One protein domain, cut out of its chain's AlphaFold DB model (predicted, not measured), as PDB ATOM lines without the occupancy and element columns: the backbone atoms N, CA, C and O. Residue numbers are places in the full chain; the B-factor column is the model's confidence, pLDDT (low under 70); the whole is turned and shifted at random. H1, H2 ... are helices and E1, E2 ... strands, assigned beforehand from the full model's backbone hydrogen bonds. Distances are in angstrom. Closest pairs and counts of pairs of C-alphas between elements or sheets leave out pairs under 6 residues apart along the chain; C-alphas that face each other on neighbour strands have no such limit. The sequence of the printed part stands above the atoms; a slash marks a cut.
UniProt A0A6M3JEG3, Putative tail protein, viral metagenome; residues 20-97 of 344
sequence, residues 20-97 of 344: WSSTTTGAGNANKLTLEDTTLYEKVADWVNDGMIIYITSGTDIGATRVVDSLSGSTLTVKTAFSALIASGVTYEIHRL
ATOM      1  N   TRP A  20     -25.723 -19.082  33.640       86.56
ATOM      2  CA  TRP A  20     -26.989 -18.839  32.967       86.56
ATOM      3  C   TRP A  20     -28.122 -19.164  33.923       86.56
ATOM      4  O   TRP A  20     -28.014 -20.096  34.713       86.56
ATOM      5  N   SER A  21     -29.196 -18.390  33.868       87.44
ATOM      6  CA  SER A  21     -30.335 -18.532  34.769       87.44
ATOM      7  C   SER A  21     -31.619 -18.557  33.964       87.44
ATOM      8  O   SER A  21     -31.766 -17.754  33.041       87.44
ATOM      9  N   SER A  22     -32.556 -19.413  34.352       90.50
ATOM     10  CA  SER A  22     -33.876 -19.470  33.727       90.50
ATOM     11  C   SER A  22     -34.936 -20.040  34.662       90.50
ATOM     12  O   SER A  22     -34.679 -20.344  35.831       90.50
ATOM     13  N   THR A  23     -36.153 -20.128  34.136       93.25
ATOM     14  CA  THR A  23     -37.328 -20.699  34.776       93.25
ATOM     15  C   THR A  23     -37.846 -21.843  33.923       93.25
ATOM     16  O   THR A  23     -38.117 -21.676  32.739       93.25
ATOM     17  N   THR A  24     -38.020 -22.998  34.552       94.56
ATOM     18  CA  THR A  24     -38.636 -24.170  33.929       94.56
ATOM     19  C   THR A  24     -39.997 -23.835  33.337       94.56
ATOM     20  O   THR A  24     -40.824 -23.159  33.952       94.56
ATOM     21  N   THR A  25     -40.239 -24.344  32.138       94.44
ATOM     22  CA  THR A  25     -41.506 -24.156  31.420       94.44
ATOM     23  C   THR A  25     -42.396 -25.390  31.534       94.44
ATOM     24  O   THR A  25     -43.619 -25.274  31.480       94.44
ATOM     25  N   GLY A  26     -41.811 -26.559  31.812       93.06
ATOM     26  CA  GLY A  26     -42.521 -27.810  32.064       93.06
ATOM     27  C   GLY A  26     -42.081 -28.485  33.362       93.06
ATOM     28  O   GLY A  26     -41.079 -28.117  33.974       93.06
ATOM     29  N   ALA A  27     -42.846 -29.487  33.786       93.81
ATOM     30  CA  ALA A  27     -42.411 -30.386  34.847       93.81
ATOM     31  C   ALA A  27     -41.462 -31.446  34.275       93.81
ATOM     32  O   ALA A  27     -41.683 -31.938  33.170       93.81
ATOM     33  N   GLY A  28     -40.446 -31.823  35.048       92.06
ATOM     34  CA  GLY A  28     -39.574 -32.946  34.715       92.06
ATOM     35  C   GLY A  28     -40.291 -34.300  34.770       92.06
ATOM     36  O   GLY A  28     -41.462 -34.417  35.134       92.06
ATOM     37  N   ASN A  29     -39.555 -35.363  34.454       93.00
ATOM     38  CA  ASN A  29     -40.046 -36.739  34.478       93.00
ATOM     39  C   ASN A  29     -40.107 -37.324  35.893       93.00
ATOM     40  O   ASN A  29     -39.295 -37.005  36.761       93.00
ATOM     41  N   ALA A  30     -41.002 -38.298  36.093       92.81
ATOM     42  CA  ALA A  30     -41.237 -38.977  37.374       92.81
ATOM     43  C   ALA A  30     -39.991 -39.638  38.002       92.81
ATOM     44  O   ALA A  30     -39.962 -39.883  39.207       92.81
ATOM     45  N   ASN A  31     -38.949 -39.902  37.206       92.38
ATOM     46  CA  ASN A  31     -37.659 -40.402  37.686       92.38
ATOM     47  C   ASN A  31     -36.806 -39.333  38.398       92.38
ATOM     48  O   ASN A  31     -35.750 -39.671  38.929       92.38
ATOM     49  N   LYS A  32     -37.253 -38.066  38.420       95.00
ATOM     50  CA  LYS A  32     -36.586 -36.918  39.059       95.00
ATOM     51  C   LYS A  32     -35.189 -36.624  38.502       95.00
ATOM     52  O   LYS A  32     -34.372 -36.007  39.179       95.00
ATOM     53  N   LEU A  33     -34.896 -37.083  37.287       95.94
ATOM     54  CA  LEU A  33     -33.602 -36.890  36.620       95.94
ATOM     55  C   LEU A  33     -33.639 -35.787  35.569       95.94
ATOM     56  O   LEU A  33     -32.652 -35.590  34.869       95.94
ATOM     57  N   THR A  34     -34.768 -35.102  35.408       94.44
ATOM     58  CA  THR A  34     -34.957 -34.168  34.298       94.44
ATOM     59  C   THR A  34     -35.627 -32.882  34.734       94.44
ATOM     60  O   THR A  34     -36.318 -32.832  35.754       94.44
ATOM     61  N   LEU A  35     -35.389 -31.854  33.934       92.69
ATOM     62  CA  LEU A  35     -35.960 -30.525  34.022       92.69
ATOM     63  C   LEU A  35     -36.357 -30.093  32.605       92.69
ATOM     64  O   LEU A  35     -35.611 -30.363  31.665       92.69
ATOM     65  N   GLU A  36     -37.496 -29.416  32.459       92.81
ATOM     66  CA  GLU A  36     -38.011 -28.964  31.159       92.81
ATOM     67  C   GLU A  36     -37.974 -27.437  31.036       92.81
ATOM     68  O   GLU A  36     -38.633 -26.717  31.796       92.81
ATOM     69  N   ASP A  37     -37.234 -26.935  30.049       90.75
ATOM     70  CA  ASP A  37     -37.171 -25.515  29.709       90.75
ATOM     71  C   ASP A  37     -37.038 -25.293  28.190       90.75
ATOM     72  O   ASP A  37     -36.012 -25.590  27.579       90.75
ATOM     73  N   THR A  38     -38.071 -24.728  27.557       86.81
ATOM     74  CA  THR A  38     -38.071 -24.395  26.128       86.81
ATOM     75  C   THR A  38     -37.088 -23.289  25.760       86.81
ATOM     76  O   THR A  38     -36.593 -23.271  24.638       86.81
ATOM     77  N   THR A  39     -36.773 -22.383  26.690       81.94
ATOM     78  CA  THR A  39     -35.834 -21.273  26.456       81.94
ATOM     79  C   THR A  39     -34.377 -21.739  26.433       81.94
ATOM     80  O   THR A  39     -33.525 -21.102  25.814       81.94
ATOM     81  N   LEU A  40     -34.101 -22.897  27.039       77.12
ATOM     82  CA  LEU A  40     -32.785 -23.531  27.053       77.12
ATOM     83  C   LEU A  40     -32.335 -23.945  25.642       77.12
ATOM     84  O   LEU A  40     -31.150 -23.887  25.332       77.12
ATOM     85  N   TYR A  41     -33.284 -24.309  24.771       62.88
ATOM     86  CA  TYR A  41     -33.018 -24.743  23.396       62.88
ATOM     87  C   TYR A  41     -32.577 -23.596  22.468       62.88
ATOM     88  O   TYR A  41     -31.826 -23.818  21.518       62.88
ATOM     89  N   GLU A  42     -32.998 -22.355  22.742       62.06
ATOM     90  CA  GLU A  42     -32.660 -21.183  21.916       62.06
ATOM     91  C   GLU A  42     -31.205 -20.709  22.105       62.06
ATOM     92  O   GLU A  42     -30.688 -19.919  21.308       62.06
ATOM     93  N   LYS A  43     -30.494 -21.224  23.118       56.50
ATOM     94  CA  LYS A  43     -29.057 -21.011  23.315       56.50
ATOM     95  C   LYS A  43     -28.284 -22.290  22.996       56.50
ATOM     96  O   LYS A  43     -28.217 -23.200  23.806       56.50
ATOM     97  N   VAL A  44     -27.717 -22.282  21.783       53.50
ATOM     98  CA  VAL A  44     -26.671 -23.138  21.185       53.50
ATOM     99  C   VAL A  44     -26.360 -24.411  21.977       53.50
ATOM    100  O   VAL A  44     -25.787 -24.343  23.062       53.50
ATOM    101  N   ALA A  45     -26.617 -25.563  21.354       55.00
ATOM    102  CA  ALA A  45     -26.273 -26.910  21.823       55.00
ATOM    103  C   ALA A  45     -24.830 -27.083  22.365       55.00
ATOM    104  O   ALA A  45     -24.551 -28.068  23.034       55.00
ATOM    105  N   ASP A  46     -23.933 -26.122  22.128       60.66
ATOM    106  CA  ASP A  46     -22.551 -26.101  22.608       60.66
ATOM    107  C   ASP A  46     -22.370 -25.508  24.021       60.66
ATOM    108  O   ASP A  46     -21.289 -25.653  24.599       60.66
ATOM    109  N   TRP A  47     -23.371 -24.818  24.592       71.50
ATOM    110  CA  TRP A  47     -23.220 -24.159  25.901       71.50
ATOM    111  C   TRP A  47     -23.610 -25.038  27.084       71.50
ATOM    112  O   TRP A  47     -23.046 -24.827  28.146       71.50
ATOM    113  N   VAL A  48     -24.507 -26.019  26.929       74.00
ATOM    114  CA  VAL A  48     -24.905 -26.953  27.999       74.00
ATOM    115  C   VAL A  48     -24.477 -28.368  27.636       74.00
ATOM    116  O   VAL A  48     -25.081 -28.997  26.775       74.00
ATOM    117  N   ASN A  49     -23.443 -28.871  28.308       77.81
ATOM    118  CA  ASN A  49     -22.831 -30.169  28.025       77.81
ATOM    119  C   ASN A  49     -22.670 -31.010  29.295       77.81
ATOM    120  O   ASN A  49     -22.856 -30.523  30.415       77.81
ATOM    121  N   ASP A  50     -22.261 -32.266  29.101       77.75
ATOM    122  CA  ASP A  50     -21.842 -33.145  30.188       77.75
ATOM    123  C   ASP A  50     -20.803 -32.452  31.094       77.75
ATOM    124  O   ASP A  50     -19.833 -31.847  30.628       77.75
ATOM    125  N   GLY A  51     -21.019 -32.543  32.406       79.62
ATOM    126  CA  GLY A  51     -20.105 -32.045  33.432       79.62
ATOM    127  C   GLY A  51     -20.435 -30.651  33.960       79.62
ATOM    128  O   GLY A  51     -19.799 -30.205  34.916       79.62
ATOM    129  N   MET A  52     -21.438 -29.974  33.395       88.38
ATOM    130  CA  MET A  52     -21.935 -28.705  33.933       88.38
ATOM    131  C   MET A  52     -22.754 -28.909  35.194       88.38
ATOM    132  O   MET A  52     -23.218 -30.008  35.486       88.38
ATOM    133  N   ILE A  53     -22.923 -27.846  35.971       90.88
ATOM    134  CA  ILE A  53     -23.509 -27.939  37.301       90.88
ATOM    135  C   ILE A  53     -24.760 -27.081  37.355       90.88
ATOM    136  O   ILE A  53     -24.684 -25.864  37.220       90.88
ATOM    137  N   ILE A  54     -25.905 -27.713  37.587       91.62
ATOM    138  CA  ILE A  54     -27.168 -27.024  37.829       91.62
ATOM    139  C   ILE A  54     -27.360 -26.787  39.326       91.62
ATOM    140  O   ILE A  54     -27.053 -27.658  40.142       91.62
ATOM    141  N   TYR A  55     -27.889 -25.619  39.673       90.69
ATOM    142  CA  TYR A  55     -28.281 -25.216  41.015       90.69
ATOM    143  C   TYR A  55     -29.735 -24.734  41.009       90.69
ATOM    144  O   TYR A  55     -30.094 -23.828  40.259       90.69
ATOM    145  N   ILE A  56     -30.582 -25.331  41.844       91.75
ATOM    146  CA  ILE A  56     -31.998 -24.962  41.938       91.75
ATOM    147  C   ILE A  56     -32.163 -23.764  42.879       91.75
ATOM    148  O   ILE A  56     -31.750 -23.818  44.041       91.75
ATOM    149  N   THR A  57     -32.780 -22.681  42.394       89.81
ATOM    150  CA  THR A  57     -32.915 -21.416  43.138       89.81
ATOM    151  C   THR A  57     -34.309 -21.187  43.727       89.81
ATOM    152  O   THR A  57     -34.464 -20.298  44.561       89.81
ATOM    153  N   SER A  58     -35.308 -22.001  43.371       91.88
ATOM    154  CA  SER A  58     -36.644 -21.978  43.991       91.88
ATOM    155  C   SER A  58     -37.345 -23.343  43.955       91.88
ATOM    156  O   SER A  58     -36.810 -24.322  43.445       91.88
ATOM    157  N   GLY A  59     -38.545 -23.432  44.533       91.69
ATOM    158  CA  GLY A  59     -39.323 -24.670  44.588       91.69
ATOM    159  C   GLY A  59     -38.869 -25.644  45.682       91.69
ATOM    160  O   GLY A  59     -38.126 -25.290  46.594       91.69
ATOM    161  N   THR A  60     -39.361 -26.882  45.605       90.25
ATOM    162  CA  THR A  60     -39.187 -27.905  46.653       90.25
ATOM    163  C   THR A  60     -37.746 -28.400  46.795       90.25
ATOM    164  O   THR A  60     -37.332 -28.760  47.890       90.25
ATOM    165  N   ASP A  61     -36.970 -28.380  45.710       90.19
ATOM    166  CA  ASP A  61     -35.560 -28.793  45.678       90.19
ATOM    167  C   ASP A  61     -34.586 -27.602  45.773       90.19
ATOM    168  O   ASP A  61     -33.439 -27.698  45.336       90.19
ATOM    169  N   ILE A  62     -35.013 -26.460  46.324       90.38
ATOM    170  CA  ILE A  62     -34.148 -25.281  46.471       90.38
ATOM    171  C   ILE A  62     -32.819 -25.627  47.160       90.38
ATOM    172  O   ILE A  62     -32.766 -26.313  48.180       90.38
ATOM    173  N   GLY A  63     -31.717 -25.144  46.587       85.81
ATOM    174  CA  GLY A  63     -30.369 -25.425  47.068       85.81
ATOM    175  C   GLY A  63     -29.766 -26.733  46.552       85.81
ATOM    176  O   GLY A  63     -28.580 -26.975  46.789       85.81
ATOM    177  N   ALA A  64     -30.527 -27.563  45.832       90.06
ATOM    178  CA  ALA A  64     -29.999 -28.776  45.228       90.06
ATOM    179  C   ALA A  64     -29.027 -28.453  44.085       90.06
ATOM    180  O   ALA A  64     -29.340 -27.683  43.177       90.06
ATOM    181  N   THR A  65     -27.871 -29.115  44.109       91.75
ATOM    182  CA  THR A  65     -26.866 -29.064  43.043       91.75
ATOM    183  C   THR A  65     -26.803 -30.408  42.330       91.75
ATOM    184  O   THR A  65     -26.740 -31.440  43.006       91.75
ATOM    185  N   ARG A  66     -26.797 -30.435  40.994       93.38
ATOM    186  CA  ARG A  66     -26.633 -31.666  40.203       93.38
ATOM    187  C   ARG A  66     -25.671 -31.467  39.040       93.38
ATOM    188  O   ARG A  66     -25.482 -30.351  38.574       93.38
ATOM    189  N   VAL A  67     -25.067 -32.562  38.584       92.94
ATOM    190  CA  VAL A  67     -24.245 -32.571  37.369       92.94
ATOM    191  C   VAL A  67     -25.149 -32.870  36.181       92.94
ATOM    192  O   VAL A  67     -25.897 -33.849  36.210       92.94
ATOM    193  N   VAL A  68     -25.083 -32.017  35.168       91.56
ATOM    194  CA  VAL A  68     -25.744 -32.189  33.879       91.56
ATOM    195  C   VAL A  68     -25.105 -33.370  33.161       91.56
ATOM    196  O   VAL A  68     -23.882 -33.493  33.112       91.56
ATOM    197  N   ASP A  69     -25.955 -34.244  32.642       91.44
ATOM    198  CA  ASP A  69     -25.572 -35.385  31.821       91.44
ATOM    199  C   ASP A  69     -25.712 -35.046  30.335       91.44
ATOM    200  O   ASP A  69     -24.776 -35.196  29.555       91.44
ATOM    201  N   SER A  70     -26.880 -34.531  29.945       88.31
ATOM    202  CA  SER A  70     -27.182 -34.182  28.559       88.31
ATOM    203  C   SER A  70     -28.332 -33.181  28.458       88.31
ATOM    204  O   SER A  70     -29.141 -33.037  29.378       88.31
ATOM    205  N   LEU A  71     -28.413 -32.502  27.316       87.62
ATOM    206  CA  LEU A  71     -29.544 -31.672  26.918       87.62
ATOM    207  C   LEU A  71     -30.088 -32.195  25.584       87.62
ATOM    208  O   LEU A  71     -29.352 -32.276  24.602       87.62
ATOM    209  N   SER A  72     -31.371 -32.557  25.547       87.00
ATOM    210  CA  SER A  72     -32.051 -33.000  24.328       87.00
ATOM    211  C   SER A  72     -33.351 -32.224  24.148       87.00
ATOM    212  O   SER A  72     -34.288 -32.371  24.930       87.00
ATOM    213  N   GLY A  73     -33.405 -31.360  23.131       86.31
ATOM    214  CA  GLY A  73     -34.530 -30.443  22.952       86.31
ATOM    215  C   GLY A  73     -34.661 -29.495  24.147       86.31
ATOM    216  O   GLY A  73     -33.728 -28.757  24.450       86.31
ATOM    217  N   SER A  74     -35.810 -29.534  24.820       88.56
ATOM    218  CA  SER A  74     -36.101 -28.747  26.029       88.56
ATOM    219  C   SER A  74     -35.825 -29.505  27.332       88.56
ATOM    220  O   SER A  74     -35.921 -28.922  28.412       88.56
ATOM    221  N   THR A  75     -35.444 -30.781  27.235       91.06
ATOM    222  CA  THR A  75     -35.241 -31.662  28.382       91.06
ATOM    223  C   THR A  75     -33.769 -31.693  28.778       91.06
ATOM    224  O   THR A  75     -32.926 -32.277  28.088       91.06
ATOM    225  N   LEU A  76     -33.453 -31.112  29.933       90.94
ATOM    226  CA  LEU A  76     -32.148 -31.244  30.571       90.94
ATOM    227  C   LEU A  76     -32.149 -32.468  31.486       90.94
ATOM    228  O   LEU A  76     -32.992 -32.575  32.373       90.94
ATOM    229  N   THR A  77     -31.189 -33.373  31.299       92.94
ATOM    230  CA  THR A  77     -31.011 -34.579  32.118       92.94
ATOM    231  C   THR A  77     -29.812 -34.421  33.047       92.94
ATOM    232  O   THR A  77     -28.759 -33.928  32.642       92.94
ATOM    233  N   VAL A  78     -29.954 -34.853  34.300       94.62
ATOM    234  CA  VAL A  78     -28.891 -34.843  35.314       94.62
ATOM    235  C   VAL A  78     -28.460 -36.258  35.696       94.62
ATOM    236  O   VAL A  78     -29.248 -37.197  35.653       94.62
ATOM    237  N   LYS A  79     -27.214 -36.406  36.154       94.38
ATOM    238  CA  LYS A  79     -26.629 -37.707  36.535       94.38
ATOM    239  C   LYS A  79     -27.179 -38.293  37.834       94.38
ATOM    240  O   LYS A  79     -26.966 -39.466  38.132       94.38
ATOM    241  N   THR A  80     -27.824 -37.484  38.668       94.88
ATOM    242  CA  THR A  80     -28.342 -37.919  39.971       94.88
ATOM    243  C   THR A  80     -29.689 -37.275  40.233       94.88
ATOM    244  O   THR A  80     -29.860 -36.080  40.007       94.88
ATOM    245  N   ALA A  81     -30.638 -38.064  40.732       94.19
ATOM    246  CA  ALA A  81     -32.006 -37.618  40.941       94.19
ATOM    247  C   ALA A  81     -32.093 -36.443  41.930       94.19
ATOM    248  O   ALA A  81     -31.348 -36.368  42.917       94.19
ATOM    249  N   PHE A  82     -33.013 -35.519  41.674       94.81
ATOM    250  CA  PHE A  82     -33.475 -34.541  42.658       94.81
ATOM    251  C   PHE A  82     -34.268 -35.233  43.781       94.81
ATOM    252  O   PHE A  82     -34.656 -36.402  43.653       94.81
ATOM    253  N   SER A  83     -34.466 -34.561  44.919       93.25
ATOM    254  CA  SER A  83     -35.211 -35.166  46.034       93.25
ATOM    255  C   SER A  83     -36.713 -35.242  45.725       93.25
ATOM    256  O   SER A  83     -37.384 -36.215  46.095       93.25
ATOM    257  N   ALA A  84     -37.214 -34.301  44.925       91.38
ATOM    258  CA  ALA A  84     -38.564 -34.246  44.400       91.38
ATOM    259  C   ALA A  84     -38.572 -34.099  42.867       91.38
ATOM    260  O   ALA A  84     -37.544 -34.059  42.193       91.38
ATOM    261  N   LEU A  85     -39.778 -34.122  42.302       94.00
ATOM    262  CA  LEU A  85     -39.999 -33.784  40.902       94.00
ATOM    263  C   LEU A  85     -39.803 -32.273  40.730       94.00
ATOM    264  O   LEU A  85     -40.432 -31.503  41.457       94.00
ATOM    265  N   ILE A  86     -38.998 -31.842  39.757       95.38
ATOM    266  CA  ILE A  86     -38.906 -30.417  39.426       95.38
ATOM    267  C   ILE A  86     -40.178 -30.003  38.681       95.38
ATOM    268  O   ILE A  86     -40.456 -30.501  37.590       95.38
ATOM    269  N   ALA A  87     -40.974 -29.131  39.296       94.38
ATOM    270  CA  ALA A  87     -42.204 -28.601  38.718       94.38
ATOM    271  C   ALA A  87     -41.921 -27.491  37.689       94.38
ATOM    272  O   ALA A  87     -40.835 -26.921  37.682       94.38
ATOM    273  N   SER A  88     -42.927 -27.151  36.875       94.38
ATOM    274  CA  SER A  88     -42.906 -25.933  36.047       94.38
ATOM    275  C   SER A  88     -42.887 -24.680  36.934       94.38
ATOM    276  O   SER A  88     -43.431 -24.692  38.042       94.38
ATOM    277  N   GLY A  89     -42.262 -23.597  36.468       92.88
ATOM    278  CA  GLY A  89     -42.121 -22.348  37.221       92.88
ATOM    279  C   GLY A  89     -40.988 -22.341  38.256       92.88
ATOM    280  O   GLY A  89     -40.793 -21.340  38.940       92.88
ATOM    281  N   VAL A  90     -40.220 -23.427  38.379       94.94
ATOM    282  CA  VAL A  90     -39.002 -23.483  39.199       94.94
ATOM    283  C   VAL A  90     -37.869 -22.730  38.509       94.94
ATOM    284  O   VAL A  90     -37.566 -22.984  37.345       94.94
ATOM    285  N   THR A  91     -37.216 -21.834  39.241       93.31
ATOM    286  CA  THR A  91     -36.030 -21.092  38.799       93.31
ATOM    287  C   THR A  91     -34.748 -21.860  39.112       93.31
ATOM    288  O   THR A  91     -34.645 -22.542  40.139       93.31
ATOM    289  N   TYR A  92     -33.749 -21.734  38.243       91.06
ATOM    290  CA  TYR A  92     -32.467 -22.416  38.392       91.06
ATOM    291  C   TYR A  92     -31.324 -21.664  37.705       91.06
ATOM    292  O   TYR A  92     -31.540 -20.763  36.895       91.06
ATOM    293  N   GLU A  93     -30.099 -22.060  38.041       89.44
ATOM    294  CA  GLU A  93     -28.847 -21.564  37.470       89.44
ATOM    295  C   GLU A  93     -28.010 -22.736  36.937       89.44
ATOM    296  O   GLU A  93     -27.974 -23.804  37.547       89.44
ATOM    297  N   ILE A  94     -27.311 -22.546  35.819       89.44
ATOM    298  CA  ILE A  94     -26.311 -23.475  35.281       89.44
ATOM    299  C   ILE A  94     -24.939 -22.809  35.366       89.44
ATOM    300  O   ILE A  94     -24.779 -21.644  35.002       89.44
ATOM    301  N   HIS A  95     -23.954 -23.574  35.828       89.19
ATOM    302  CA  HIS A  95     -22.565 -23.175  36.004       89.19
ATOM    303  C   HIS A  95     -21.631 -24.073  35.183       89.19
ATOM    304  O   HIS A  95     -21.708 -25.302  35.286       89.19
ATOM    305  N   ARG A  96     -20.717 -23.482  34.407       87.12
ATOM    306  CA  ARG A  96     -19.852 -24.214  33.462       87.12
ATOM    307  C   ARG A  96     -18.470 -24.569  34.027       87.12
ATOM    308  O   ARG A  96     -17.927 -25.631  33.740       87.12
ATOM    309  N   LEU A  97     -17.872 -23.658  34.777       85.31
ATOM    310  CA  LEU A  97     -16.468 -23.637  35.181       85.31
ATOM    311  C   LEU A  97     -16.337 -23.821  36.688       85.31
ATOM    312  O   LEU A  97     -15.476 -24.580  37.137       85.31
TER     313      LEU A  97
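AT A GLANCE: This is residues 20 to 97 of the 344 residues of the protein "Putative tail protein" of viral metagenome (UniProt A0A6M3JEG3). One sheet of six strands curls round like part of a barrel, its edge strands E1 and E2 staying apart so that the barrel is not closed, with one short helix, H1, beside the strands. The long link from E5 to E6, residues 79 to 90, goes from one wall of the curl to the other. The 78 printed residues hold, along the chain, E1, E2, H1, E3, E4, E5 and E6, and across the antiparallel sheet the order is E1, E6, E3, E4, E5, E2. The class is mostly strand, though under half of the residues are in named elements. The whole is compact, with a radius of gyration of the C-alphas of 10.8 A and spans of 29 by 22 by 20 A.

HOW THE PARTS SIT: Start at E1, residues 20 to 23, an edge strand antiparallel to E6, residues 91 to 95, at 159 degrees; N 22 and O 92 are 3.1 A apart, within hydrogen-bond range. Next across the sheet, E6 is antiparallel to E3, residues 53 to 56, at 160 degrees, with N 55 and O 93 2.8 A apart. E3 forms a hairpin with E4, residues 65 to 72, where N 54 and O 66 are 2.8 A apart. E4 bends by 63 degrees at residue 69, and its pairing is staggered: residues 65 to 67 pair with E3, residues 68 to 72 with E5, residues 75 to 78. E4 and E5 are a hairpin at 138 degrees, with N 77 and O 70 2.8 A apart. E3, E4 and E5 make a meander, each strand the antiparallel neighbour of the one before; with E6, the antiparallel neighbour of E3, they make a Greek key. At the other edge, E2, residues 34 to 36, is antiparallel to E5 at 153 degrees, with N 35 and O 76 2.9 A apart. H1, residues 38 to 42, is on the sheet at a height of 6.7 A but over none of its strands; its closest C-alpha pair with E1 is Thr 39 and Ser 22, 7.7 A. In H1, 0 of 1 O i to N i+4 pairs but 2 of 2 O i to N i+3 pairs are within hydrogen-bond range.

IN THESE COORDINATES: Find C-alpha 20 at (-26.989, -18.839, 32.967), where E1 begins its 10.7 A. E4, the longest strand by residues, runs 19.8 A from C-alpha 65 at (-26.866, -29.064, 43.043). E6 runs 13.9 A to C-alpha 95 at (-22.565, -23.175, 36.004). E2 measures 6.8 A, H1 7.6 A, E3 10.1 A and E5 9.9 A.

THE WHOLE: Look to Asp 46 and Thr 60 for the two C-alphas farthest apart, 29.3 A. The printed part has no cut, and its one long link is E5 to E6. The strongly twisted sheet's C-alphas lie up to 6.8 A off its best plane. Mean pLDDT of the printed part is 87.7; residues 41 to 46 are under 70.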